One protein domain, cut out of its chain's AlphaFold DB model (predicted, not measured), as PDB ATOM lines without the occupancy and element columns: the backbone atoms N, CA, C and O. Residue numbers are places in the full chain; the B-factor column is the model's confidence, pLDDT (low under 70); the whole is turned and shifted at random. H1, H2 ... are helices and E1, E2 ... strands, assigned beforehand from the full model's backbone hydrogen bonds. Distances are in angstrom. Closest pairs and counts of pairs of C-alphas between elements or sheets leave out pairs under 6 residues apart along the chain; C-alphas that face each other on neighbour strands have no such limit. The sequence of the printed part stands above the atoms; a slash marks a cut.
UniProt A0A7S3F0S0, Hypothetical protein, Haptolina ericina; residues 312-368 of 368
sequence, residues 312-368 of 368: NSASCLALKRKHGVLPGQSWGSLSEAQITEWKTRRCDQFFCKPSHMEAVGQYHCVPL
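What this domain is: This is residues 312 to 368 of the 368 residues of the protein "Hypothetical protein" of Haptolina ericina (UniProt A0A7S3F0S0). Two helices, H1 and H2, run opposite ways at one end of a small rounded body; short H3 lies nearer the middle, and tiny strands E1 and E2 with the loop between them make the other end. The printed part has 57 residues, in order H1, H2, H3, E1, E2; it is mostly helix and compact, with a radius of gyration of the C-alphas of 10.8 A and spans of 28 by 22 by 19 A.

Where its parts are: Find C-alpha 312 at (8.590, -45.258, -18.565); from there H1, residues 312 to 323, runs 16.4 A. H2, residues 336 to 344, runs 12.2 A. Then come H3, 347 to 350, 5.7 A; E1, 352 to 354, 6.2 A; and E2, 365 to 367, 6.1 A, ending at (9.166, -38.178, -1.096).

How they stand to each other: H1 touches H3 with residues 312 to 316 alone; the closest C-alphas, of Cys 316 and Cys 347, are 5.4 A apart. H1 and H2 are close but not clearly touching, at a shallow tilt of 33 degrees, only just short of steep. E1 and E2 meet only at a point, where C-alphas 352 and 367 face each other at 5.3 A. In H1 and H2 every O i to N i+4 pair is within hydrogen-bond range; H3 is too short for one.

The domain as a whole: The C-alphas farthest apart, of Ala 314 and Glu 358, are 30.0 A apart. The printed part has no cut; the link from H1 to H2 is long. Residue 328 and residues 352 to 368 have pLDDT under 70.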
ATOM      1  N   ASN A 312       9.568 -46.199 -19.108       71.31
ATOM      2  CA  ASN A 312       8.590 -45.258 -18.565       71.31
ATOM      3  C   ASN A 312       9.147 -44.451 -17.381       71.31
ATOM      4  O   ASN A 312       9.025 -43.231 -17.384       71.31
ATOM      5  N   SER A 313       9.815 -45.090 -16.412       76.94
ATOM      6  CA  SER A 313      10.370 -44.387 -15.241       76.94
ATOM      7  C   SER A 313      11.455 -43.360 -15.602       76.94
ATOM      8  O   SER A 313      11.476 -42.268 -15.034       76.94
ATOM      9  N   ALA A 314      12.298 -43.652 -16.601       79.56
ATOM     10  CA  ALA A 314      13.296 -42.707 -17.105       79.56
ATOM     11  C   ALA A 314      12.650 -41.508 -17.828       79.56
ATOM     12  O   ALA A 314      13.023 -40.363 -17.574       79.56
ATOM     13  N   SER A 315      11.634 -41.758 -18.665       82.50
ATOM     14  CA  SER A 315      10.872 -40.703 -19.354       82.50
ATOM     15  C   SER A 315      10.128 -39.789 -18.369       82.50
ATOM     16  O   SER A 315      10.245 -38.563 -18.436       82.50
ATOM     17  N   CYS A 316       9.460 -40.371 -17.367       85.81
ATOM     18  CA  CYS A 316       8.819 -39.626 -16.283       85.81
ATOM     19  C   CYS A 316       9.825 -38.743 -15.516       85.81
ATOM     20  O   CYS A 316       9.518 -37.599 -15.187       85.81
ATOM     21  N   LEU A 317      11.048 -39.231 -15.262       88.69
ATOM     22  CA  LEU A 317      12.081 -38.465 -14.554       88.69
ATOM     23  C   LEU A 317      12.628 -37.310 -15.406       88.69
ATOM     24  O   LEU A 317      12.884 -36.226 -14.876       88.69
ATOM     25  N   ALA A 318      12.773 -37.523 -16.716       86.50
ATOM     26  CA  ALA A 318      13.172 -36.486 -17.663       86.50
ATOM     27  C   ALA A 318      12.125 -35.362 -17.739       86.50
ATOM     28  O   ALA A 318      12.485 -34.193 -17.591       86.50
ATOM     29  N   LEU A 319      10.835 -35.704 -17.872       85.81
ATOM     30  CA  LEU A 319       9.733 -34.735 -17.818       85.81
ATOM     31  C   LEU A 319       9.720 -33.975 -16.484       85.81
ATOM     32  O   LEU A 319       9.659 -32.745 -16.491       85.81
ATOM     33  N   LYS A 320       9.873 -34.685 -15.354       89.75
ATOM     34  CA  LYS A 320       9.891 -34.083 -14.011       89.75
ATOM     35  C   LYS A 320      10.970 -33.009 -13.886       89.75
ATOM     36  O   LYS A 320      10.674 -31.889 -13.481       89.75
ATOM     37  N   ARG A 321      12.214 -33.349 -14.248       88.25
ATOM     38  CA  ARG A 321      13.367 -32.437 -14.160       88.25
ATOM     39  C   ARG A 321      13.258 -31.271 -15.140       88.25
ATOM     40  O   ARG A 321      13.530 -30.144 -14.750       88.25
ATOM     41  N   LYS A 322      12.862 -31.533 -16.390       90.62
ATOM     42  CA  LYS A 322      12.813 -30.518 -17.453       90.62
ATOM     43  C   LYS A 322      11.724 -29.466 -17.223       90.62
ATOM     44  O   LYS A 322      11.942 -28.306 -17.546       90.62
ATOM     45  N   HIS A 323      10.574 -29.872 -16.683       88.88
ATOM     46  CA  HIS A 323       9.414 -28.993 -16.513       88.88
ATOM     47  C   HIS A 323       9.154 -28.571 -15.058       88.88
ATOM     48  O   HIS A 323       8.186 -27.864 -14.804       88.88
ATOM     49  N   GLY A 324       9.994 -28.977 -14.097       85.19
ATOM     50  CA  GLY A 324       9.830 -28.608 -12.684       85.19
ATOM     51  C   GLY A 324       8.584 -29.216 -12.028       85.19
ATOM     52  O   GLY A 324       7.973 -28.590 -11.167       85.19
ATOM     53  N   VAL A 325       8.179 -30.415 -12.456       86.56
ATOM     54  CA  VAL A 325       6.937 -31.060 -11.999       86.56
ATOM     55  C   VAL A 325       7.064 -31.472 -10.532       86.56
ATOM     56  O   VAL A 325       7.987 -32.207 -10.159       86.56
ATOM     57  N   LEU A 326       6.096 -31.056  -9.718       81.94
ATOM     58  CA  LEU A 326       5.892 -31.528  -8.352       81.94
ATOM     59  C   LEU A 326       4.717 -32.519  -8.382       81.94
ATOM     60  O   LEU A 326       3.568 -32.083  -8.469       81.94
ATOM     61  N   PRO A 327       4.968 -33.843  -8.368       80.88
ATOM     62  CA  PRO A 327       3.915 -34.847  -8.510       80.88
ATOM     63  C   PRO A 327       2.815 -34.621  -7.458       80.88
ATOM     64  O   PRO A 327       3.105 -34.222  -6.330       80.88
ATOM     65  N   GLY A 328       1.547 -34.771  -7.843       69.38
ATOM     66  CA  GLY A 328       0.393 -34.489  -6.970       69.38
ATOM     67  C   GLY A 328       0.162 -33.024  -6.538       69.38
ATOM     68  O   GLY A 328      -0.871 -32.762  -5.927       69.38
ATOM     69  N   GLN A 329       1.066 -32.081  -6.853       71.44
ATOM     70  CA  GLN A 329       1.011 -30.682  -6.382       71.44
ATOM     71  C   GLN A 329       1.047 -29.634  -7.508       71.44
ATOM     72  O   GLN A 329       0.307 -28.656  -7.455       71.44
ATOM     73  N   SER A 330       1.902 -29.799  -8.524       78.44
ATOM     74  CA  SER A 330       2.043 -28.851  -9.636       78.44
ATOM     75  C   SER A 330       2.571 -29.515 -10.907       78.44
ATOM     76  O   SER A 330       3.563 -30.245 -10.886       78.44
ATOM     77  N   TRP A 331       1.951 -29.186 -12.041       80.38
ATOM     78  CA  TRP A 331       2.384 -29.611 -13.376       80.38
ATOM     79  C   TRP A 331       3.638 -28.878 -13.881       80.38
ATOM     80  O   TRP A 331       4.169 -29.241 -14.930       80.38
ATOM     81  N   GLY A 332       4.119 -27.865 -13.151       89.62
ATOM     82  CA  GLY A 332       5.241 -27.034 -13.580       89.62
ATOM     83  C   GLY A 332       4.959 -26.377 -14.935       89.62
ATOM     84  O   GLY A 332       3.900 -25.787 -15.126       89.62
ATOM     85  N   SER A 333       5.884 -26.506 -15.888       91.31
ATOM     86  CA  SER A 333       5.749 -25.996 -17.261       91.31
ATOM     87  C   SER A 333       5.346 -27.059 -18.297       91.31
ATOM     88  O   SER A 333       5.697 -26.938 -19.474       91.31
ATOM     89  N   LEU A 334       4.664 -28.139 -17.893       88.25
ATOM     90  CA  LEU A 334       4.132 -29.126 -18.843       88.25
ATOM     91  C   LEU A 334       2.964 -28.547 -19.658       88.25
ATOM     92  O   LEU A 334       2.033 -27.964 -19.108       88.25
ATOM     93  N   SER A 335       2.970 -28.799 -20.968       89.50
ATOM     94  CA  SER A 335       1.798 -28.597 -21.834       89.50
ATOM     95  C   SER A 335       0.728 -29.679 -21.614       89.50
ATOM     96  O   SER A 335       1.034 -30.773 -21.137       89.50
ATOM     97  N   GLU A 336      -0.525 -29.427 -22.013       78.75
ATOM     98  CA  GLU A 336      -1.643 -30.368 -21.802       78.75
ATOM     99  C   GLU A 336      -1.409 -31.765 -22.400       78.75
ATOM    100  O   GLU A 336      -1.763 -32.778 -21.787       78.75
ATOM    101  N   ALA A 337      -0.751 -31.844 -23.560       80.06
ATOM    102  CA  ALA A 337      -0.359 -33.113 -24.171       80.06
ATOM    103  C   ALA A 337       0.612 -33.902 -23.272       80.06
ATOM    104  O   ALA A 337       0.447 -35.106 -23.078       80.06
ATOM    105  N   GLN A 338       1.576 -33.219 -22.648       83.69
ATOM    106  CA  GLN A 338       2.544 -33.838 -21.740       83.69
ATOM    107  C   GLN A 338       1.938 -34.159 -20.364       83.69
ATOM    108  O   GLN A 338       2.319 -35.152 -19.749       83.69
ATOM    109  N   ILE A 339       0.960 -33.377 -19.888       80.69
ATOM    110  CA  ILE A 339       0.148 -33.712 -18.703       80.69
ATOM    111  C   ILE A 339      -0.661 -34.991 -18.969       80.69
ATOM    112  O   ILE A 339      -0.753 -35.870 -18.110       80.69
ATOM    113  N   THR A 340      -1.223 -35.126 -20.171       74.62
ATOM    114  CA  THR A 340      -1.953 -36.327 -20.598       74.62
ATOM    115  C   THR A 340      -1.018 -37.533 -20.693       74.62
ATOM    116  O   THR A 340      -1.343 -38.604 -20.181       74.62
ATOM    117  N   GLU A 341       0.182 -37.361 -21.250       81.62
ATOM    118  CA  GLU A 341       1.215 -38.400 -21.270       81.62
ATOM    119  C   GLU A 341       1.644 -38.823 -19.852       81.62
ATOM    120  O   GLU A 341       1.695 -40.020 -19.558       81.62
ATOM    121  N   TRP A 342       1.886 -37.863 -18.953       85.75
ATOM    122  CA  TRP A 342       2.254 -38.109 -17.554       85.75
ATOM    123  C   TRP A 342       1.204 -38.954 -16.822       85.75
ATOM    124  O   TRP A 342       1.544 -39.943 -16.163       85.75
ATOM    125  N   LYS A 343      -0.079 -38.598 -16.978       80.00
ATOM    126  CA  LYS A 343      -1.219 -39.330 -16.401       80.00
ATOM    127  C   LYS A 343      -1.328 -40.741 -16.980       80.00
ATOM    128  O   LYS A 343      -1.410 -41.704 -16.218       80.00
ATOM    129  N   THR A 344      -1.252 -40.886 -18.305       76.81
ATOM    130  CA  THR A 344      -1.314 -42.187 -18.998       76.81
ATOM    131  C   THR A 344      -0.179 -43.121 -18.572       76.81
ATOM    132  O   THR A 344      -0.416 -44.297 -18.299       76.81
ATOM    133  N   ARG A 345       1.050 -42.603 -18.436       78.19
ATOM    134  CA  ARG A 345       2.217 -43.361 -17.945       78.19
ATOM    135  C   ARG A 345       2.231 -43.565 -16.421       78.19
ATOM    136  O   ARG A 345       3.126 -44.247 -15.925       78.19
ATOM    137  N   ARG A 346       1.257 -43.000 -15.690       80.12
ATOM    138  CA  ARG A 346       1.135 -43.017 -14.218       80.12
ATOM    139  C   ARG A 346       2.397 -42.521 -13.504       80.12
ATOM    140  O   ARG A 346       2.814 -43.094 -12.499       80.12
ATOM    141  N   CYS A 347       3.008 -41.459 -14.028       81.62
ATOM    142  CA  CYS A 347       4.337 -41.017 -13.611       81.62
ATOM    143  C   CYS A 347       4.466 -40.678 -12.110       81.62
ATOM    144  O   CYS A 347       5.540 -40.879 -11.544       81.62
ATOM    145  N   ASP A 348       3.388 -40.246 -11.446       80.62
ATOM    146  CA  ASP A 348       3.380 -39.963  -9.999       80.62
ATOM    147  C   ASP A 348       3.779 -41.191  -9.153       80.62
ATOM    148  O   ASP A 348       4.477 -41.058  -8.145       80.62
ATOM    149  N   GLN A 349       3.422 -42.401  -9.609       75.50
ATOM    150  CA  GLN A 349       3.686 -43.670  -8.912       75.50
ATOM    151  C   GLN A 349       5.179 -44.040  -8.849       75.50
ATOM    152  O   GLN A 349       5.548 -44.945  -8.102       75.50
ATOM    153  N   PHE A 350       6.043 -43.362  -9.616       78.75
ATOM    154  CA  PHE A 350       7.498 -43.560  -9.568       78.75
ATOM    155  C   PHE A 350       8.217 -42.624  -8.585       78.75
ATOM    156  O   PHE A 350       9.392 -42.856  -8.306       78.75
ATOM    157  N   PHE A 351       7.557 -41.572  -8.084       78.56
ATOM    158  CA  PHE A 351       8.218 -40.517  -7.298       78.56
ATOM    159  C   PHE A 351       7.643 -40.297  -5.901       78.56
ATOM    160  O   PHE A 351       8.341 -39.717  -5.072       78.56
ATOM    161  N   CYS A 352       6.418 -40.753  -5.635       66.69
ATOM    162  CA  CYS A 352       5.789 -40.649  -4.323       66.69
ATOM    163  C   CYS A 352       4.938 -41.882  -4.021       66.69
ATOM    164  O   CYS A 352       4.409 -42.537  -4.922       66.69
ATOM    165  N   LYS A 353       4.711 -42.129  -2.731       56.91
ATOM    166  CA  LYS A 353       3.559 -42.914  -2.274       56.91
ATOM    167  C   LYS A 353       2.383 -41.948  -2.072       56.91
ATOM    168  O   LYS A 353       2.602 -40.896  -1.474       56.91
ATOM    169  N   PRO A 354       1.158 -42.262  -2.530       53.50
ATOM    170  CA  PRO A 354      -0.005 -41.455  -2.185       53.50
ATOM    171  C   PRO A 354      -0.301 -41.618  -0.688       53.50
ATOM    172  O   PRO A 354      -0.595 -42.726  -0.237       53.50
ATOM    173  N   SER A 355      -0.211 -40.534   0.085       41.50
ATOM    174  CA  SER A 355      -0.780 -40.498   1.436       41.50
ATOM    175  C   SER A 355      -2.305 -40.350   1.371       41.50
ATOM    176  O   SER A 355      -2.873 -40.089   0.308       41.50
ATOM    177  N   HIS A 356      -2.970 -40.499   2.521       45.03
ATOM    178  CA  HIS A 356      -4.391 -40.181   2.671       45.03
ATOM    179  C   HIS A 356      -4.711 -38.787   2.098       45.03
ATOM    180  O   HIS A 356      -3.943 -37.845   2.296       45.03
ATOM    181  N   MET A 357      -5.830 -38.679   1.374       40.22
ATOM    182  CA  MET A 357      -6.313 -37.415   0.811       40.22
ATOM    183  C   MET A 357      -7.094 -36.632   1.867       40.22
ATOM    184  O   MET A 357      -8.046 -37.165   2.435       40.22
ATOM    185  N   GLU A 358      -6.743 -35.362   2.063       33.06
ATOM    186  CA  GLU A 358      -7.554 -34.408   2.834       33.06
ATOM    187  C   GLU A 358      -8.604 -33.700   1.951       33.06
ATOM    188  O   GLU A 358      -9.622 -33.237   2.460       33.06
ATOM    189  N   ALA A 359      -8.413 -33.668   0.622       33.00
ATOM    190  CA  ALA A 359      -9.387 -33.147  -0.343       33.00
ATOM    191  C   ALA A 359      -9.228 -33.760  -1.753       33.00
ATOM    192  O   ALA A 359      -8.191 -34.325  -2.108       33.00
ATOM    193  N   VAL A 360     -10.268 -33.629  -2.585       31.00
ATOM    194  CA  VAL A 360     -10.307 -34.159  -3.960       31.00
ATOM    195  C   VAL A 360      -9.270 -33.470  -4.853       31.00
ATOM    196  O   VAL A 360      -9.300 -32.258  -5.036       31.00
ATOM    197  N   GLY A 361      -8.394 -34.261  -5.480       38.47
ATOM    198  CA  GLY A 361      -7.440 -33.786  -6.490       38.47
ATOM    199  C   GLY A 361      -6.099 -33.284  -5.947       38.47
ATOM    200  O   GLY A 361      -5.213 -32.994  -6.747       38.47
ATOM    201  N   GLN A 362      -5.917 -33.239  -4.624       35.66
ATOM    202  CA  GLN A 362      -4.625 -32.986  -3.986       35.66
ATOM    203  C   GLN A 362      -4.098 -34.279  -3.359       35.66
ATOM    204  O   GLN A 362      -4.680 -34.815  -2.418       35.66
ATOM    205  N   TYR A 363      -2.969 -34.772  -3.870       47.69
ATOM    206  CA  TYR A 363      -2.227 -35.866  -3.246       47.69
ATOM    207  C   TYR A 363      -1.007 -35.274  -2.550       47.69
ATOM    208  O   TYR A 363      -0.144 -34.693  -3.213       47.69
ATOM    209  N   HIS A 364      -0.900 -35.430  -1.229       43.69
ATOM    210  CA  HIS A 364       0.309 -34.997  -0.542       43.69
ATOM    211  C   HIS A 364       1.450 -35.976  -0.854       43.69
ATOM    212  O   HIS A 364       1.504 -37.113  -0.386       43.69
ATOM    213  N   CYS A 365       2.343 -35.535  -1.736       47.06
ATOM    214  CA  CYS A 365       3.506 -36.295  -2.156       47.06
ATOM    215  C   CYS A 365       4.554 -36.336  -1.043       47.06
ATOM    216  O   CYS A 365       5.375 -35.429  -0.925       47.06
ATOM    217  N   VAL A 366       4.558 -37.416  -0.262       54.22
ATOM    218  CA  VAL A 366       5.709 -37.748   0.584       54.22
ATOM    219  C   VAL A 366       6.821 -38.275  -0.337       54.22
ATOM    220  O   VAL A 366       6.574 -39.250  -1.062       54.22
ATOM    221  N   PRO A 367       8.018 -37.650  -0.361       50.50
ATOM    222  CA  PRO A 367       9.166 -38.178  -1.096       50.50
ATOM    223  C   PRO A 367       9.497 -39.609  -0.649       50.50
ATOM    224  O   PRO A 367       9.313 -39.950   0.520       50.50
ATOM    225  N   LEU A 368       9.949 -40.442  -1.592       47.25
ATOM    226  CA  LEU A 368      10.370 -41.826  -1.332       47.25
ATOM    227  C   LEU A 368      11.629 -41.925  -0.463       47.25
ATOM    228  O   LEU A 368      12.550 -41.109  -0.687       47.25
TER     229      LEU A 368